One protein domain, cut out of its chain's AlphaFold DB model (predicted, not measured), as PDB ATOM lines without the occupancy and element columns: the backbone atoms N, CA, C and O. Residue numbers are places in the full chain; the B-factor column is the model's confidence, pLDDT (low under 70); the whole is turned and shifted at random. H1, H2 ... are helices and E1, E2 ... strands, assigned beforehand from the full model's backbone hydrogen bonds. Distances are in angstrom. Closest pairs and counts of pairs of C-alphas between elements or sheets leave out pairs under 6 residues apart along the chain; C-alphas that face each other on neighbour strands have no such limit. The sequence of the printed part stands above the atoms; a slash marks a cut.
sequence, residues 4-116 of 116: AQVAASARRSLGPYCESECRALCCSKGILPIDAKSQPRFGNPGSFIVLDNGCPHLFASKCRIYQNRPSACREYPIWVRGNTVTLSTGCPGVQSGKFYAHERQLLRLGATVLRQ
ATOM      1  N   ALA A   4      21.674  -2.350  12.459       93.88
ATOM      2  CA  ALA A   4      22.888  -2.101  13.229       93.88
ATOM      3  C   ALA A   4      23.914  -1.249  12.458       93.88
ATOM      4  O   ALA A   4      24.542  -0.365  13.040       93.88
ATOM      5  N   GLN A   5      24.060  -1.471  11.146       95.19
ATOM      6  CA  GLN A   5      24.954  -0.677  10.295       95.19
ATOM      7  C   GLN A   5      24.461   0.768  10.142       95.19
ATOM      8  O   GLN A   5      25.266   1.697  10.245       95.19
ATOM      9  N   VAL A   6      23.153   0.970   9.952       95.75
ATOM     10  CA  VAL A   6      22.550   2.311   9.860       95.75
ATOM     11  C   VAL A   6      22.674   3.052  11.189       95.75
ATOM     12  O   VAL A   6      23.113   4.199  11.201       95.75
ATOM     13  N   ALA A   7      22.395   2.393  12.316       93.94
ATOM     14  CA  ALA A   7      22.580   2.980  13.641       93.94
ATOM     15  C   ALA A   7      24.048   3.353  13.908       93.94
ATOM     16  O   ALA A   7      24.330   4.442  14.404       93.94
ATOM     17  N   ALA A   8      25.008   2.500  13.535       92.62
ATOM     18  CA  ALA A   8      26.428   2.821  13.664       92.62
ATOM     19  C   ALA A   8      26.835   4.027  12.800       92.62
ATOM     20  O   ALA A   8      27.609   4.873  13.253       92.62
ATOM     21  N   SER A   9      26.300   4.131  11.579       93.81
ATOM     22  CA  SER A   9      26.499   5.295  10.709       93.81
ATOM     23  C   SER A   9      25.922   6.565  11.329       93.81
ATOM     24  O   SER A   9      26.621   7.572  11.438       93.81
ATOM     25  N   ALA A  10      24.691   6.484  11.832       92.75
ATOM     26  CA  ALA A  10      24.000   7.577  12.496       92.75
ATOM     27  C   ALA A  10      24.812   8.113  13.685       92.75
ATOM     28  O   ALA A  10      25.090   9.310  13.753       92.75
ATOM     29  N   ARG A  11      25.296   7.233  14.571       92.19
ATOM     30  CA  ARG A  11      26.148   7.629  15.708       92.19
ATOM     31  C   ARG A  11      27.433   8.332  15.264       92.19
ATOM     32  O   ARG A  11      27.821   9.322  15.879       92.19
ATOM     33  N   ARG A  12      28.089   7.857  14.197       90.38
ATOM     34  CA  ARG A  12      29.298   8.504  13.650       90.38
ATOM     35  C   ARG A  12      28.999   9.885  13.073       90.38
ATOM     36  O   ARG A  12      29.777  10.804  13.305       90.38
ATOM     37  N   SER A  13      27.869  10.040  12.382       91.56
ATOM     38  CA  SER A  13      27.473  11.317  11.771       91.56
ATOM     39  C   SER A  13      27.261  12.445  12.786       91.56
ATOM     40  O   SER A  13      27.371  13.614  12.434       91.56
ATOM     41  N   LEU A  14      27.028  12.106  14.061       89.94
ATOM     42  CA  LEU A  14      26.855  13.087  15.128       89.94
ATOM     43  C   LEU A  14      28.174  13.702  15.619       89.94
ATOM     44  O   LEU A  14      28.146  14.747  16.260       89.94
ATOM     45  N   GLY A  15      29.326  13.081  15.341       86.38
ATOM     46  CA  GLY A  15      30.633  13.526  15.845       86.38
ATOM     47  C   GLY A  15      30.899  15.027  15.645       86.38
ATOM     48  O   GLY A  15      31.090  15.728  16.639       86.38
ATOM     49  N   PRO A  16      30.819  15.550  14.407       89.25
ATOM     50  CA  PRO A  16      31.028  16.973  14.139       89.25
ATOM     51  C   PRO A  16      30.069  17.890  14.910       89.25
ATOM     52  O   PRO A  16      30.497  18.902  15.460       89.25
ATOM     53  N   TYR A  17      28.789  17.511  15.013       91.06
ATOM     54  CA  TYR A  17      27.785  18.257  15.780       91.06
ATOM     55  C   TYR A  17      28.116  18.280  17.278       91.06
ATOM     56  O   TYR A  17      28.016  19.321  17.925       91.06
ATOM     57  N   CYS A  18      28.549  17.143  17.832       87.81
ATOM     58  CA  CYS A  18      28.986  17.047  19.221       87.81
ATOM     59  C   CYS A  18      30.164  17.975  19.520       87.81
ATOM     60  O   CYS A  18      30.173  18.595  20.576       87.81
ATOM     61  N   GLU A  19      31.142  18.072  18.622       86.88
ATOM     62  CA  GLU A  19      32.344  18.876  18.853       86.88
ATOM     63  C   GLU A  19      32.096  20.379  18.670       86.88
ATOM     64  O   GLU A  19      32.568  21.174  19.480       86.88
ATOM     65  N   SER A  20      31.348  20.769  17.635       87.31
ATOM     66  CA  SER A  20      31.234  22.175  17.215       87.31
ATOM     67  C   SER A  20      30.009  22.908  17.771       87.31
ATOM     68  O   SER A  20      30.136  24.034  18.247       87.31
ATOM     69  N   GLU A  21      28.833  22.275  17.747       89.56
ATOM     70  CA  GLU A  21      27.553  22.911  18.091       89.56
ATOM     71  C   GLU A  21      27.123  22.535  19.520       89.56
ATOM     72  O   GLU A  21      26.950  23.390  20.386       89.56
ATOM     73  N   CYS A  22      27.009  21.236  19.803       87.88
ATOM     74  CA  CYS A  22      26.541  20.719  21.090       87.88
ATOM     75  C   CYS A  22      27.613  20.766  22.189       87.88
ATOM     76  O   CYS A  22      27.283  20.583  23.359       87.88
ATOM     77  N   ARG A  23      28.892  20.967  21.840       87.69
ATOM     78  CA  ARG A  23      30.045  20.993  22.768       87.69
ATOM     79  C   ARG A  23      30.113  19.798  23.729       87.69
ATOM     80  O   ARG A  23      30.626  19.911  24.841       87.69
ATOM     81  N   ALA A  24      29.617  18.644  23.288       85.94
ATOM     82  CA  ALA A  24      29.509  17.407  24.049       85.94
ATOM     83  C   ALA A  24      28.747  17.567  25.381       85.94
ATOM     84  O   ALA A  24      29.140  16.977  26.390       85.94
ATOM     85  N   LEU A  25      27.636  18.321  25.383       86.06
ATOM     86  CA  LEU A  25      26.790  18.550  26.566       86.06
ATOM     87  C   LEU A  25      26.497  17.265  27.349       86.06
ATOM     88  O   LEU A  25      26.742  17.223  28.554       86.06
ATOM     89  N   CYS A  26      26.103  16.192  26.659       83.50
ATOM     90  CA  CYS A  26      25.818  14.886  27.261       83.50
ATOM     91  C   CYS A  26      27.012  14.287  28.025       83.50
ATOM     92  O   CYS A  26      26.813  13.554  28.983       83.50
ATOM     93  N   CYS A  27      28.248  14.590  27.618       82.00
ATOM     94  CA  CYS A  27      29.467  14.153  28.298       82.00
ATOM     95  C   CYS A  27      29.953  15.152  29.356       82.00
ATOM     96  O   CYS A  27      30.765  14.786  30.198       82.00
ATOM     97  N   SER A  28      29.517  16.410  29.296       81.38
ATOM     98  CA  SER A  28      29.959  17.466  30.216       81.38
ATOM     99  C   SER A  28      29.037  17.661  31.419       81.38
ATOM    100  O   SER A  28      29.525  18.045  32.471       81.38
ATOM    101  N   LYS A  29      27.726  17.432  31.253       74.31
ATOM    102  CA  LYS A  29      26.675  17.697  32.256       74.31
ATOM    103  C   LYS A  29      25.453  16.777  32.099       74.31
ATOM    104  O   LYS A  29      24.353  17.115  32.523       74.31
ATOM    105  N   GLY A  30      25.599  15.675  31.363       71.44
ATOM    106  CA  GLY A  30      24.473  14.836  30.961       71.44
ATOM    107  C   GLY A  30      24.203  13.659  31.888       71.44
ATOM    108  O   GLY A  30      25.025  13.286  32.725       71.44
ATOM    109  N   ILE A  31      23.055  13.027  31.649       70.25
ATOM    110  CA  ILE A  31      22.696  11.733  32.222       70.25
ATOM    111  C   ILE A  31      22.967  10.652  31.164       70.25
ATOM    112  O   ILE A  31      22.309  10.598  30.127       70.25
ATOM    113  N   LEU A  32      24.012   9.862  31.412       73.69
ATOM    114  CA  LEU A  32      24.470   8.658  30.709       73.69
ATOM    115  C   LEU A  32      23.636   7.400  30.968       73.69
ATOM    116  O   LEU A  32      23.918   6.815  32.006       73.69
ATOM    117  N   PRO A  33      22.728   6.877  30.115       68.31
ATOM    118  CA  PRO A  33      22.200   5.530  30.333       68.31
ATOM    119  C   PRO A  33      23.338   4.505  30.322       68.31
ATOM    120  O   PRO A  33      24.175   4.515  29.414       68.31
ATOM    121  N   ILE A  34      23.370   3.618  31.315       70.38
ATOM    122  CA  ILE A  34      24.379   2.563  31.440       70.38
ATOM    123  C   ILE A  34      23.718   1.213  31.199       70.38
ATOM    124  O   ILE A  34      22.677   0.907  31.774       70.38
ATOM    125  N   ASP A  35      24.358   0.370  30.393       68.12
ATOM    126  CA  ASP A  35      24.027  -1.052  30.363       68.12
ATOM    127  C   ASP A  35      24.608  -1.788  31.588       68.12
ATOM    128  O   ASP A  35      25.614  -1.384  32.171       68.12
ATOM    129  N   ALA A  36      24.022  -2.924  31.966       66.44
ATOM    130  CA  ALA A  36      24.516  -3.725  33.092       66.44
ATOM    131  C   ALA A  36      26.013  -4.101  32.969       66.44
ATOM    132  O   ALA A  36      26.695  -4.288  33.970       66.44
ATOM    133  N   LYS A  37      26.556  -4.161  31.742       69.00
ATOM    134  CA  LYS A  37      27.971  -4.484  31.482       69.00
ATOM    135  C   LYS A  37      28.920  -3.328  31.801       69.00
ATOM    136  O   LYS A  37      30.083  -3.562  32.115       69.00
ATOM    137  N   SER A  38      28.449  -2.090  31.700       65.06
ATOM    138  CA  SER A  38      29.242  -0.886  31.938       65.06
ATOM    139  C   SER A  38      29.128  -0.406  33.388       65.06
ATOM    140  O   SER A  38      30.018   0.316  33.831       65.06
ATOM    141  N   GLN A  39      28.113  -0.849  34.144       66.19
ATOM    142  CA  GLN A  39      27.899  -0.497  35.560       66.19
ATOM    143  C   GLN A  39      29.145  -0.646  36.457       66.19
ATOM    144  O   GLN A  39      29.442   0.306  37.182       66.19
ATOM    145  N   PRO A  40      29.944  -1.736  36.386       63.12
ATOM    146  CA  PRO A  40      31.106  -1.901  37.266       63.12
ATOM    147  C   PRO A  40      32.168  -0.805  37.116       63.12
ATOM    148  O   PRO A  40      32.932  -0.556  38.040       63.12
ATOM    149  N   ARG A  41      32.221  -0.123  35.963       61.25
ATOM    150  CA  ARG A  41      33.183   0.966  35.717       61.25
ATOM    151  C   ARG A  41      32.779   2.295  36.355       61.25
ATOM    152  O   ARG A  41      33.597   3.208  36.377       61.25
ATOM    153  N   PHE A  42      31.541   2.408  36.834       60.44
ATOM    154  CA  PHE A  42      30.970   3.654  37.348       60.44
ATOM    155  C   PHE A  42      30.526   3.563  38.815       60.44
ATOM    156  O   PHE A  42      29.977   4.524  39.342       60.44
ATOM    157  N   GLY A  43      30.810   2.443  39.490       50.69
ATOM    158  CA  GLY A  43      30.783   2.343  40.953       50.69
ATOM    159  C   GLY A  43      29.404   2.352  41.622       50.69
ATOM    160  O   GLY A  43      29.361   2.310  42.844       50.69
ATOM    161  N   ASN A  44      28.296   2.376  40.869       53.28
ATOM    162  CA  ASN A  44      26.941   2.347  41.431       53.28
ATOM    163  C   ASN A  44      25.986   1.451  40.616       53.28
ATOM    164  O   ASN A  44      25.991   1.520  39.382       53.28
ATOM    165  N   PRO A  45      25.127   0.642  41.271       48.25
ATOM    166  CA  PRO A  45      24.022  -0.035  40.608       48.25
ATOM    167  C   PRO A  45      22.972   1.007  40.204       48.25
ATOM    168  O   PRO A  45      22.235   1.536  41.030       48.25
ATOM    169  N   GLY A  46      22.919   1.331  38.914       59.94
ATOM    170  CA  GLY A  46      21.971   2.296  38.369       59.94
ATOM    171  C   GLY A  46      21.810   2.145  36.862       59.94
ATOM    172  O   GLY A  46      22.707   1.669  36.164       59.94
ATOM    173  N   SER A  47      20.648   2.539  36.344       63.28
ATOM    174  CA  SER A  47      20.370   2.566  34.900       63.28
ATOM    175  C   SER A  47      21.042   3.753  34.201       63.28
ATOM    176  O   SER A  47      21.012   3.837  32.975       63.28
ATOM    177  N   PHE A  48      21.629   4.678  34.968       65.69
ATOM    178  CA  PHE A  48      22.247   5.895  34.465       65.69
ATOM    179  C   PHE A  48      23.418   6.389  35.334       65.69
ATOM    180  O   PHE A  48      23.494   6.079  36.520       65.69
ATOM    181  N   ILE A  49      24.315   7.181  34.738       70.69
ATOM    182  CA  ILE A  49      25.340   8.000  35.412       70.69
ATOM    183  C   ILE A  49      24.893   9.438  35.299       70.69
ATOM    184  O   ILE A  49      24.609   9.902  34.193       70.69
ATOM    185  N   VAL A  50      24.926  10.159  36.408       72.25
ATOM    186  CA  VAL A  50      24.861  11.615  36.385       72.25
ATOM    187  C   VAL A  50      26.291  12.148  36.304       72.25
ATOM    188  O   VAL A  50      27.129  11.835  37.148       72.25
ATOM    189  N   LEU A  51      26.608  12.896  35.247       75.12
ATOM    190  CA  LEU A  51      27.933  13.489  35.048       75.12
ATOM    191  C   LEU A  51      27.991  14.901  35.647       75.12
ATOM    192  O   LEU A  51      28.276  15.856  34.928       75.12
ATOM    193  N   ASP A  52      27.729  15.031  36.951       70.19
ATOM    194  CA  ASP A  52      27.659  16.331  37.645       70.19
ATOM    195  C   ASP A  52      28.972  17.124  37.562       70.19
ATOM    196  O   ASP A  52      28.967  18.335  37.358       70.19
ATOM    197  N   ASN A  53      30.108  16.423  37.622       72.19
ATOM    198  CA  ASN A  53      31.447  17.005  37.468       72.19
ATOM    199  C   ASN A  53      32.017  16.829  36.047       72.19
ATOM    200  O   ASN A  53      33.213  17.016  35.819       72.19
ATOM    201  N   GLY A  54      31.170  16.439  35.091       80.06
ATOM    202  CA  GLY A  54      31.566  16.087  33.736       80.06
ATOM    203  C   GLY A  54      32.341  14.773  33.632       80.06
ATOM    204  O   GLY A  54      32.836  14.199  34.601       80.06
ATOM    205  N   CYS A  55      32.430  14.248  32.413       84.56
ATOM    206  CA  CYS A  55      33.207  13.048  32.143       84.56
ATOM    207  C   CYS A  55      34.707  13.352  32.307       84.56
ATOM    208  O   CYS A  55      35.225  14.209  31.588       84.56
ATOM    209  N   PRO A  56      35.455  12.592  33.130       83.75
ATOM    210  CA  PRO A  56      36.890  12.823  33.333       83.75
ATOM    211  C   PRO A  56      37.713  12.583  32.059       83.75
ATOM    212  O   PRO A  56      38.857  13.022  31.937       83.75
ATOM    213  N   HIS A  57      37.149  11.883  31.075       86.94
ATOM    214  CA  HIS A  57      37.787  11.647  29.785       86.94
ATOM    215  C   HIS A  57      37.428  12.694  28.724       86.94
ATOM    216  O   HIS A  57      37.934  12.593  27.606       86.94
ATOM    217  N   LEU A  58      36.590  13.685  29.039       87.31
ATOM    218  CA  LEU A  58      36.281  14.798  28.147       87.31
ATOM    219  C   LEU A  58      37.314  15.917  28.333       87.31
ATOM    220  O   LEU A  58      37.532  16.387  29.444       87.31
ATOM    221  N   PHE A  59      37.942  16.359  27.246       87.31
ATOM    222  CA  PHE A  59      38.853  17.504  27.238       87.31
ATOM    223  C   PHE A  59      38.586  18.347  25.991       87.31
ATOM    224  O   PHE A  59      38.584  17.806  24.887       87.31
ATOM    225  N   ALA A  60      38.316  19.646  26.161       86.75
ATOM    226  CA  ALA A  60      37.948  20.557  25.066       86.75
ATOM    227  C   ALA A  60      36.846  19.984  24.141       86.75
ATOM    228  O   ALA A  60      36.986  19.963  22.921       86.75
ATOM    229  N   SER A  61      35.780  19.433  24.738       85.25
ATOM    230  CA  SER A  61      34.662  18.763  24.041       85.25
ATOM    231  C   SER A  61      35.029  17.508  23.229       85.25
ATOM    232  O   SER A  61      34.169  16.944  22.555       85.25
ATOM    233  N   LYS A  62      36.263  16.999  23.349       85.31
ATOM    234  CA  LYS A  62      36.727  15.754  22.719       85.31
ATOM    235  C   LYS A  62      36.902  14.637  23.744       85.31
ATOM    236  O   LYS A  62      37.401  14.842  24.849       85.31
ATOM    237  N   CYS A  63      36.496  13.424  23.375       86.19
ATOM    238  CA  CYS A  63      36.646  12.246  24.230       86.19
ATOM    239  C   CYS A  63      38.043  11.632  24.060       86.19
ATOM    240  O   CYS A  63      38.347  11.060  23.014       86.19
ATOM    241  N   ARG A  64      38.877  11.686  25.105       89.25
ATOM    242  CA  ARG A  64      40.257  11.158  25.095       89.25
ATOM    243  C   ARG A  64      40.333   9.644  24.901       89.25
ATOM    244  O   ARG A  64      41.327   9.141  24.395       89.25
ATOM    245  N   ILE A  65      39.278   8.917  25.266       87.00
ATOM    246  CA  ILE A  65      39.190   7.459  25.110       87.00
ATOM    247  C   ILE A  65      38.271   7.051  23.955       87.00
ATOM    248  O   ILE A  65      37.732   5.952  23.988       87.00
ATOM    249  N   TYR A  66      38.046   7.910  22.948       85.19
ATOM    250  CA  TYR A  66      37.013   7.715  21.914       85.19
ATOM    251  C   TYR A  66      36.989   6.302  21.303       85.19
ATOM    252  O   TYR A  66      35.909   5.715  21.169       85.19
ATOM    253  N   GLN A  67      38.166   5.756  20.976       85.94
ATOM    254  CA  GLN A  67      38.333   4.413  20.405       85.94
ATOM    255  C   GLN A  67      38.016   3.290  21.409       85.94
ATOM    256  O   GLN A  67      37.459   2.264  21.034       85.94
ATOM    257  N   ASN A  68      38.285   3.521  22.696       85.56
ATOM    258  CA  ASN A  68      38.158   2.548  23.785       85.56
ATOM    259  C   ASN A  68      36.947   2.820  24.694       85.56
ATOM    260  O   ASN A  68      36.898   2.357  25.836       85.56
ATOM    261  N   ARG A  69      35.963   3.588  24.209       85.44
ATOM    262  CA  ARG A  69      34.768   3.951  24.982       85.44
ATOM    263  C   ARG A  69      34.015   2.699  25.464       85.44
ATOM    264  O   ARG A  69      33.962   1.703  24.736       85.44
ATOM    265  N   PRO A  70      33.386   2.727  26.650       82.25
ATOM    266  CA  PRO A  70      32.500   1.644  27.084       82.25
ATOM    267  C   PRO A  70      31.283   1.516  26.150       82.25
ATOM    268  O   PRO A  70      30.966   2.456  25.414       82.25
ATOM    269  N   SER A  71      30.611   0.360  26.157       83.19
ATOM    270  CA  SER A  71      29.463   0.077  25.275       83.19
ATOM    271  C   SER A  71      28.353   1.110  25.437       83.19
ATOM    272  O   SER A  71      27.903   1.662  24.437       83.19
ATOM    273  N   ALA A  72      28.037   1.495  26.676       80.81
ATOM    274  CA  ALA A  72      27.086   2.566  26.975       80.81
ATOM    275  C   ALA A  72      27.384   3.865  26.192       80.81
ATOM    276  O   ALA A  72      26.513   4.418  25.523       80.81
ATOM    277  N   CYS A  73      28.647   4.311  26.184       82.81
ATOM    278  CA  CYS A  73      29.084   5.510  25.458       82.81
ATOM    279  C   CYS A  73      29.168   5.314  23.936       82.81
ATOM    280  O   CYS A  73      29.060   6.284  23.189       82.81
ATOM    281  N   ARG A  74      29.431   4.089  23.464       86.31
ATOM    282  CA  ARG A  74      29.460   3.759  22.029       86.31
ATOM    283  C   ARG A  74      28.069   3.676  21.425       86.31
ATOM    284  O   ARG A  74      27.919   3.928  20.232       86.31
ATOM    285  N   GLU A  75      27.090   3.269  22.221       88.50
ATOM    286  CA  GLU A  75      25.708   3.128  21.788       88.50
ATOM    287  C   GLU A  75      24.947   4.450  21.907       88.50
ATOM    288  O   GLU A  75      24.166   4.761  21.016       88.50
ATOM    289  N   TYR A  76      25.229   5.293  22.901       87.94
ATOM    290  CA  TYR A  76      24.600   6.613  23.003       87.94
ATOM    291  C   TYR A  76      24.785   7.461  21.718       87.94
ATOM    292  O   TYR A  76      25.894   7.506  21.174       87.94
ATOM    293  N   PRO A  77      23.748   8.167  21.220       90.44
ATOM    294  CA  PRO A  77      22.380   8.284  21.747       90.44
ATOM    295  C   PRO A  77      21.377   7.282  21.140       90.44
ATOM    296  O   PRO A  77      20.174   7.507  21.237       90.44
ATOM    297  N   ILE A  78      21.843   6.235  20.451       92.19
ATOM    298  CA  ILE A  78      21.007   5.308  19.675       92.19
ATOM    299  C   ILE A  78      21.237   3.875  20.149       92.19
ATOM    300  O   ILE A  78      22.272   3.295  19.836       92.19
ATOM    301  N   TRP A  79      20.277   3.222  20.785       91.19
ATOM    302  CA  TRP A  79      20.400   1.803  21.146       91.19
ATOM    303  C   TRP A  79      19.657   0.926  20.151       91.19
ATOM    304  O   TRP A  79      18.594   1.296  19.673       91.19
ATOM    305  N   VAL A  80      20.223  -0.239  19.836       92.56
ATOM    306  CA  VAL A  80      19.591  -1.226  18.950       92.56
ATOM    307  C   VAL A  80      19.394  -2.516  19.730       92.56
ATOM    308  O   VAL A  80      20.359  -3.057  20.275       92.56
ATOM    309  N   ARG A  81      18.157  -3.005  19.798       90.56
ATOM    310  CA  ARG A  81      17.780  -4.258  20.465       90.56
ATOM    311  C   ARG A  81      16.837  -5.024  19.542       90.56
ATOM    312  O   ARG A  81      15.661  -4.692  19.428       90.56
ATOM    313  N   GLY A  82      17.378  -6.016  18.835       90.69
ATOM    314  CA  GLY A  82      16.650  -6.702  17.768       90.69
ATOM    315  C   GLY A  82      16.226  -5.713  16.681       90.69
ATOM    316  O   GLY A  82      17.069  -5.038  16.091       90.69
ATOM    317  N   ASN A  83      14.916  -5.612  16.463       94.31
ATOM    318  CA  ASN A  83      14.317  -4.704  15.487       94.31
ATOM    319  C   ASN A  83      13.934  -3.331  16.079       94.31
ATOM    320  O   ASN A  83      13.447  -2.456  15.368       94.31
ATOM    321  N   THR A  84      14.147  -3.130  17.380       94.19
ATOM    322  CA  THR A  84      13.822  -1.880  18.072       94.19
ATOM    323  C   THR A  84      15.044  -0.973  18.135       94.19
ATOM    324  O   THR A  84      16.135  -1.400  18.530       94.19
ATOM    325  N   VAL A  85      14.856   0.294  17.772       94.25
ATOM    326  CA  VAL A  85      15.862   1.350  17.855       94.25
ATOM    327  C   VAL A  85      15.374   2.437  18.799       94.25
ATOM    328  O   VAL A  85      14.383   3.095  18.513       94.25
ATOM    329  N   THR A  86      16.086   2.662  19.896       92.38
ATOM    330  CA  THR A  86      15.753   3.716  20.862       92.38
ATOM    331  C   THR A  86      16.665   4.916  20.657       92.38
ATOM    332  O   THR A  86      17.885   4.762  20.619       92.38
ATOM    333  N   LEU A  87      16.084   6.108  20.552       91.25
ATOM    334  CA  LEU A  87      16.776   7.391  20.468       91.25
ATOM    335  C   LEU A  87      16.632   8.149  21.787       91.25
ATOM    336  O   LEU A  87      15.513   8.334  22.263       91.25
ATOM    337  N   SER A  88      17.751   8.629  22.332       88.12
ATOM    338  CA  SER A  88      17.747   9.403  23.573       88.12
ATOM    339  C   SER A  88      17.116  10.782  23.377       88.12
ATOM    340  O   SER A  88      17.708  11.627  22.703       88.12
ATOM    341  N   THR A  89      15.977  11.062  24.010       86.94
ATOM    342  CA  THR A  89      15.370  12.409  23.993       86.94
ATOM    343  C   THR A  89      16.203  13.429  24.760       86.94
ATOM    344  O   THR A  89      16.129  14.616  24.461       86.94
ATOM    345  N   GLY A  90      17.064  12.979  25.677       82.75
ATOM    346  CA  GLY A  90      18.039  13.818  26.374       82.75
ATOM    347  C   GLY A  90      19.231  14.265  25.515       82.75
ATOM    348  O   GLY A  90      20.053  15.050  25.981       82.75
ATOM    349  N   CYS A  91      19.365  13.779  24.274       88.75
ATOM    350  CA  CYS A  91      20.430  14.200  23.367       88.75
ATOM    351  C   CYS A  91      19.995  15.416  22.528       88.75
ATOM    352  O   CYS A  91      19.083  15.278  21.706       88.75
ATOM    353  N   PRO A  92      20.701  16.564  22.592       90.56
ATOM    354  CA  PRO A  92      20.393  17.723  21.748       90.56
ATOM    355  C   PRO A  92      20.445  17.419  20.245       90.56
ATOM    356  O   PRO A  92      19.751  18.046  19.453       90.56
ATOM    357  N   GLY A  93      21.253  16.441  19.824       91.19
ATOM    358  CA  GLY A  93      21.311  15.978  18.434       91.19
ATOM    359  C   GLY A  93      20.052  15.239  17.976       91.19
ATOM    360  O   GLY A  93      19.658  15.338  16.816       91.19
ATOM    361  N   VAL A  94      19.404  14.517  18.895       90.62
ATOM    362  CA  VAL A  94      18.105  13.875  18.647       90.62
ATOM    363  C   VAL A  94      17.010  14.931  18.589       90.62
ATOM    364  O   VAL A  94      16.223  14.930  17.646       90.62
ATOM    365  N   GLN A  95      17.005  15.865  19.541       89.94
ATOM    366  CA  GLN A  95      16.034  16.961  19.596       89.94
ATOM    367  C   GLN A  95      16.106  17.877  18.362       89.94
ATOM    368  O   GLN A  95      15.079  18.288  17.838       89.94
ATOM    369  N   SER A  96      17.312  18.139  17.850       89.31
ATOM    370  CA  SER A  96      17.542  18.952  16.643       89.31
ATOM    371  C   SER A  96      17.370  18.187  15.323       89.31
ATOM    372  O   SER A  96      17.684  18.713  14.257       89.31
ATOM    373  N   GLY A  97      16.895  16.937  15.359       90.19
ATOM    374  CA  GLY A  97      16.558  16.181  14.151       90.19
ATOM    375  C   GLY A  97      17.755  15.743  13.300       90.19
ATOM    376  O   GLY A  97      17.564  15.325  12.156       90.19
ATOM    377  N   LYS A  98      18.988  15.759  13.831       91.56
ATOM    378  CA  LYS A  98      20.205  15.370  13.081       91.56
ATOM    379  C   LYS A  98      20.181  13.902  12.620       91.56
ATOM    380  O   LYS A  98      20.941  13.513  11.736       91.56
ATOM    381  N   PHE A  99      19.278  13.086  13.169       90.00
ATOM    382  CA  PHE A  99      19.091  11.683  12.792       90.00
ATOM    383  C   PHE A  99      17.977  11.432  11.777       90.00
ATOM    384  O   PHE A  99      17.843  10.298  11.328       90.00
ATOM    385  N   TYR A 100      17.220  12.446  11.353       88.25
ATOM    386  CA  TYR A 100      16.010  12.254  10.545       88.25
ATOM    387  C   TYR A 100      16.241  11.434   9.262       88.25
ATOM    388  O   TYR A 100      15.459  10.544   8.922       88.25
ATOM    389  N   ALA A 101      17.358  11.669   8.565       90.12
ATOM    390  CA  ALA A 101      17.723  10.884   7.386       90.12
ATOM    391  C   ALA A 101      17.940   9.394   7.712       90.12
ATOM    392  O   ALA A 101      17.454   8.526   6.985       90.12
ATOM    393  N   HIS A 102      18.608   9.105   8.830       94.44
ATOM    394  CA  HIS A 102      18.865   7.745   9.297       94.44
ATOM    395  C   HIS A 102      17.593   7.082   9.834       94.44
ATOM    396  O   HIS A 102      17.364   5.912   9.556       94.44
ATOM    397  N   GLU A 103      16.725   7.817  10.531       92.50
ATOM    398  CA  GLU A 103      15.433   7.313  11.013       92.50
ATOM    399  C   GLU A 103      14.550   6.813   9.873       92.50
ATOM    400  O   GLU A 103      14.037   5.699   9.938       92.50
ATOM    401  N   ARG A 104      14.440   7.575   8.778       93.81
ATOM    402  CA  ARG A 104      13.698   7.119   7.592       93.81
ATOM    403  C   ARG A 104      14.278   5.836   7.009       93.81
ATOM    404  O   ARG A 104      13.530   4.971   6.565       93.81
ATOM    405  N   GLN A 105      15.602   5.700   7.011       94.81
ATOM    406  CA  GLN A 105      16.256   4.481   6.545       94.81
ATOM    407  C   GLN A 105      15.995   3.296   7.486       94.81
ATOM    408  O   GLN A 105      15.754   2.193   7.008       94.81
ATOM    409  N   LEU A 106      15.994   3.518   8.801       94.81
ATOM    410  CA  LEU A 106      15.671   2.500   9.803       94.81
ATOM    411  C   LEU A 106      14.229   2.001   9.655       94.81
ATOM    412  O   LEU A 106      14.012   0.793   9.611       94.81
ATOM    413  N   LEU A 107      13.266   2.912   9.492       94.50
ATOM    414  CA  LEU A 107      11.860   2.568   9.263       94.50
ATOM    415  C   LEU A 107      11.674   1.743   7.978       94.50
ATOM    416  O   LEU A 107      10.947   0.756   7.982       94.50
ATOM    417  N   ARG A 108      12.384   2.083   6.890       95.88
ATOM    418  CA  ARG A 108      12.369   1.299   5.635       95.88
ATOM    419  C   ARG A 108      12.932  -0.113   5.786       95.88
ATOM    420  O   ARG A 108      12.561  -0.992   5.019       95.88
ATOM    421  N   LEU A 109      13.829  -0.324   6.747       95.62
ATOM    422  CA  LEU A 109      14.359  -1.645   7.095       95.62
ATOM    423  C   LEU A 109      13.439  -2.415   8.058       95.62
ATOM    424  O   LEU A 109      13.810  -3.497   8.503       95.62
ATOM    425  N   GLY A 110      12.266  -1.863   8.380       96.06
ATOM    426  CA  GLY A 110      11.279  -2.470   9.266       96.06
ATOM    427  C   GLY A 110      11.507  -2.193  10.749       96.06
ATOM    428  O   GLY A 110      10.815  -2.793  11.561       96.06
ATOM    429  N   ALA A 111      12.445  -1.318  11.125       96.00
ATOM    430  CA  ALA A 111      12.748  -1.060  12.529       96.00
ATOM    431  C   ALA A 111      11.620  -0.305  13.249       96.00
ATOM    432  O   ALA A 111      11.067   0.657  12.716       96.00
ATOM    433  N   THR A 112      11.371  -0.650  14.511       96.62
ATOM    434  CA  THR A 112      10.528   0.144  15.414       96.62
ATOM    435  C   THR A 112      11.384   1.216  16.079       96.62
ATOM    436  O   THR A 112      12.280   0.888  16.857       96.62
ATOM    437  N   VAL A 113      11.129   2.496  15.796       94.69
ATOM    438  CA  VAL A 113      11.893   3.612  16.381       94.69
ATOM    439  C   VAL A 113      11.161   4.182  17.597       94.69
ATOM    440  O   VAL A 113      10.059   4.710  17.470       94.69
ATOM    441  N   LEU A 114      11.790   4.106  18.768       92.00
ATOM    442  CA  LEU A 114      11.309   4.662  20.033       92.00
ATOM    443  C   LEU A 114      12.128   5.897  20.419       92.00
ATOM    444  O   LEU A 114      13.322   5.978  20.132       92.00
ATOM    445  N   ARG A 115      11.498   6.845  21.109       87.06
ATOM    446  CA  ARG A 115      12.142   8.045  21.658       87.06
ATOM    447  C   ARG A 115      11.958   8.038  23.171       87.06
ATOM    448  O   ARG A 115      10.817   8.031  23.623       87.06
ATOM    449  N   GLN A 116      13.060   7.979  23.918       77.19
ATOM    450  CA  GLN A 116      13.072   7.900  25.384       77.19
ATOM    451  C   GLN A 116      14.135   8.819  25.963       77.19
ATOM    452  O   GLN A 116      15.279   8.804  25.466       77.19
TER     453      GLN A 116
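This is residues 4 to 116 of the 116 residues of an uncharacterized protein of Candidatus Woesearchaeota archaeon CG1_02_57_44 (UniProt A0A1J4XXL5). Two lobes sit side by side along the longest axis: in one, the small sheet E3 E4 E5 has H1 over E3, with H6 alongside H1 and grazing the sheet; the other, rich in loops, holds the small hairpin E1 E2, the short helix H3 and the long stretches 34 to 47 and 51 to 70. H4 lies between the lobes near the middle of the whole, while H1, H2 and H3 follow each other from the first lobe to the second. The printed part has 113 residues, with six named helices and five named strands in the order H1 H2 H3 E1 E2 H4 E3 E4 H5 H6 E5; the class is mixed, helices and strands, with under half of the residues in named elements. The three-stranded sheet has the order E3 E4 E5 and is mixed, and the pair E1 E2 is antiparallel. The whole is compact, with a radius of gyration of the C-alphas of 13.8 A and spans of 40 by 32 by 23 A.

H1, residues 4 to 13, is 14.3 A long and begins at C-alpha 4 (22.888, -2.101, 13.229). H2 is residues 15 to 20, H3 residues 25 to 28, E1 residues 31 to 33, E2 residues 48 to 50 and H4 residues 71 to 75. E3, residues 78 to 81, E4, residues 84 to 87, and E5, residues 112 to 115, measure 10.1, 10.0 and 10.2 A. H5 is residues 92 to 95, and H6, residues 100 to 108, is 12.5 A long. E5 ends at C-alpha 115 (12.142, 8.045, 21.658).

E3 and E4 form an antiparallel hairpin, with N 79 and O 86 2.8 A apart, within hydrogen-bond range. E4 and E5 are parallel, with N 85 and O 112 at 2.8 A; E4, H5, H6 and E5 make a strand-helix-strand unit, two parallel neighbour strands with helices between, whose crossover is right-handed. H1 is on this sheet at a height of 8.3 A, along the strands. H1 and H6 touch, closest at the C-alphas of Ala 10 and His 102, 6.1 A, at a shallow tilt of 5 degrees, opposite ways. H5 and H6 only graze the sheet. H2 is close to H5 but not clearly touching, the closest C-alphas being Tyr 17 and Gly 93 at 7.4 A. The closest C-alphas of E1 and H4 are Pro 33 and Ala 72, 6.6 A, and those of H3 and E1 are Cys 26 and Leu 32, 7.2 A. E1 and E2 are a hairpin, with N 32 and O 49 at 2.8 A, and both are apart from E3, E4 and E5. In H1, H2, H4 and H6 every O i to N i+4 pair is within hydrogen-bond range; H3 and H5 are too short for one.

The C-alphas farthest apart are those of Asn 53 and Arg 108, 40.3 A. The printed part has no cut. The links E1 to E2 and E2 to H4 are long, and in the second, residues 58 to 59 pair with 62 to 63, antiparallel. The mean pLDDT of the printed part is 84.1, with residue 33 and residues 35 to 48 under 70.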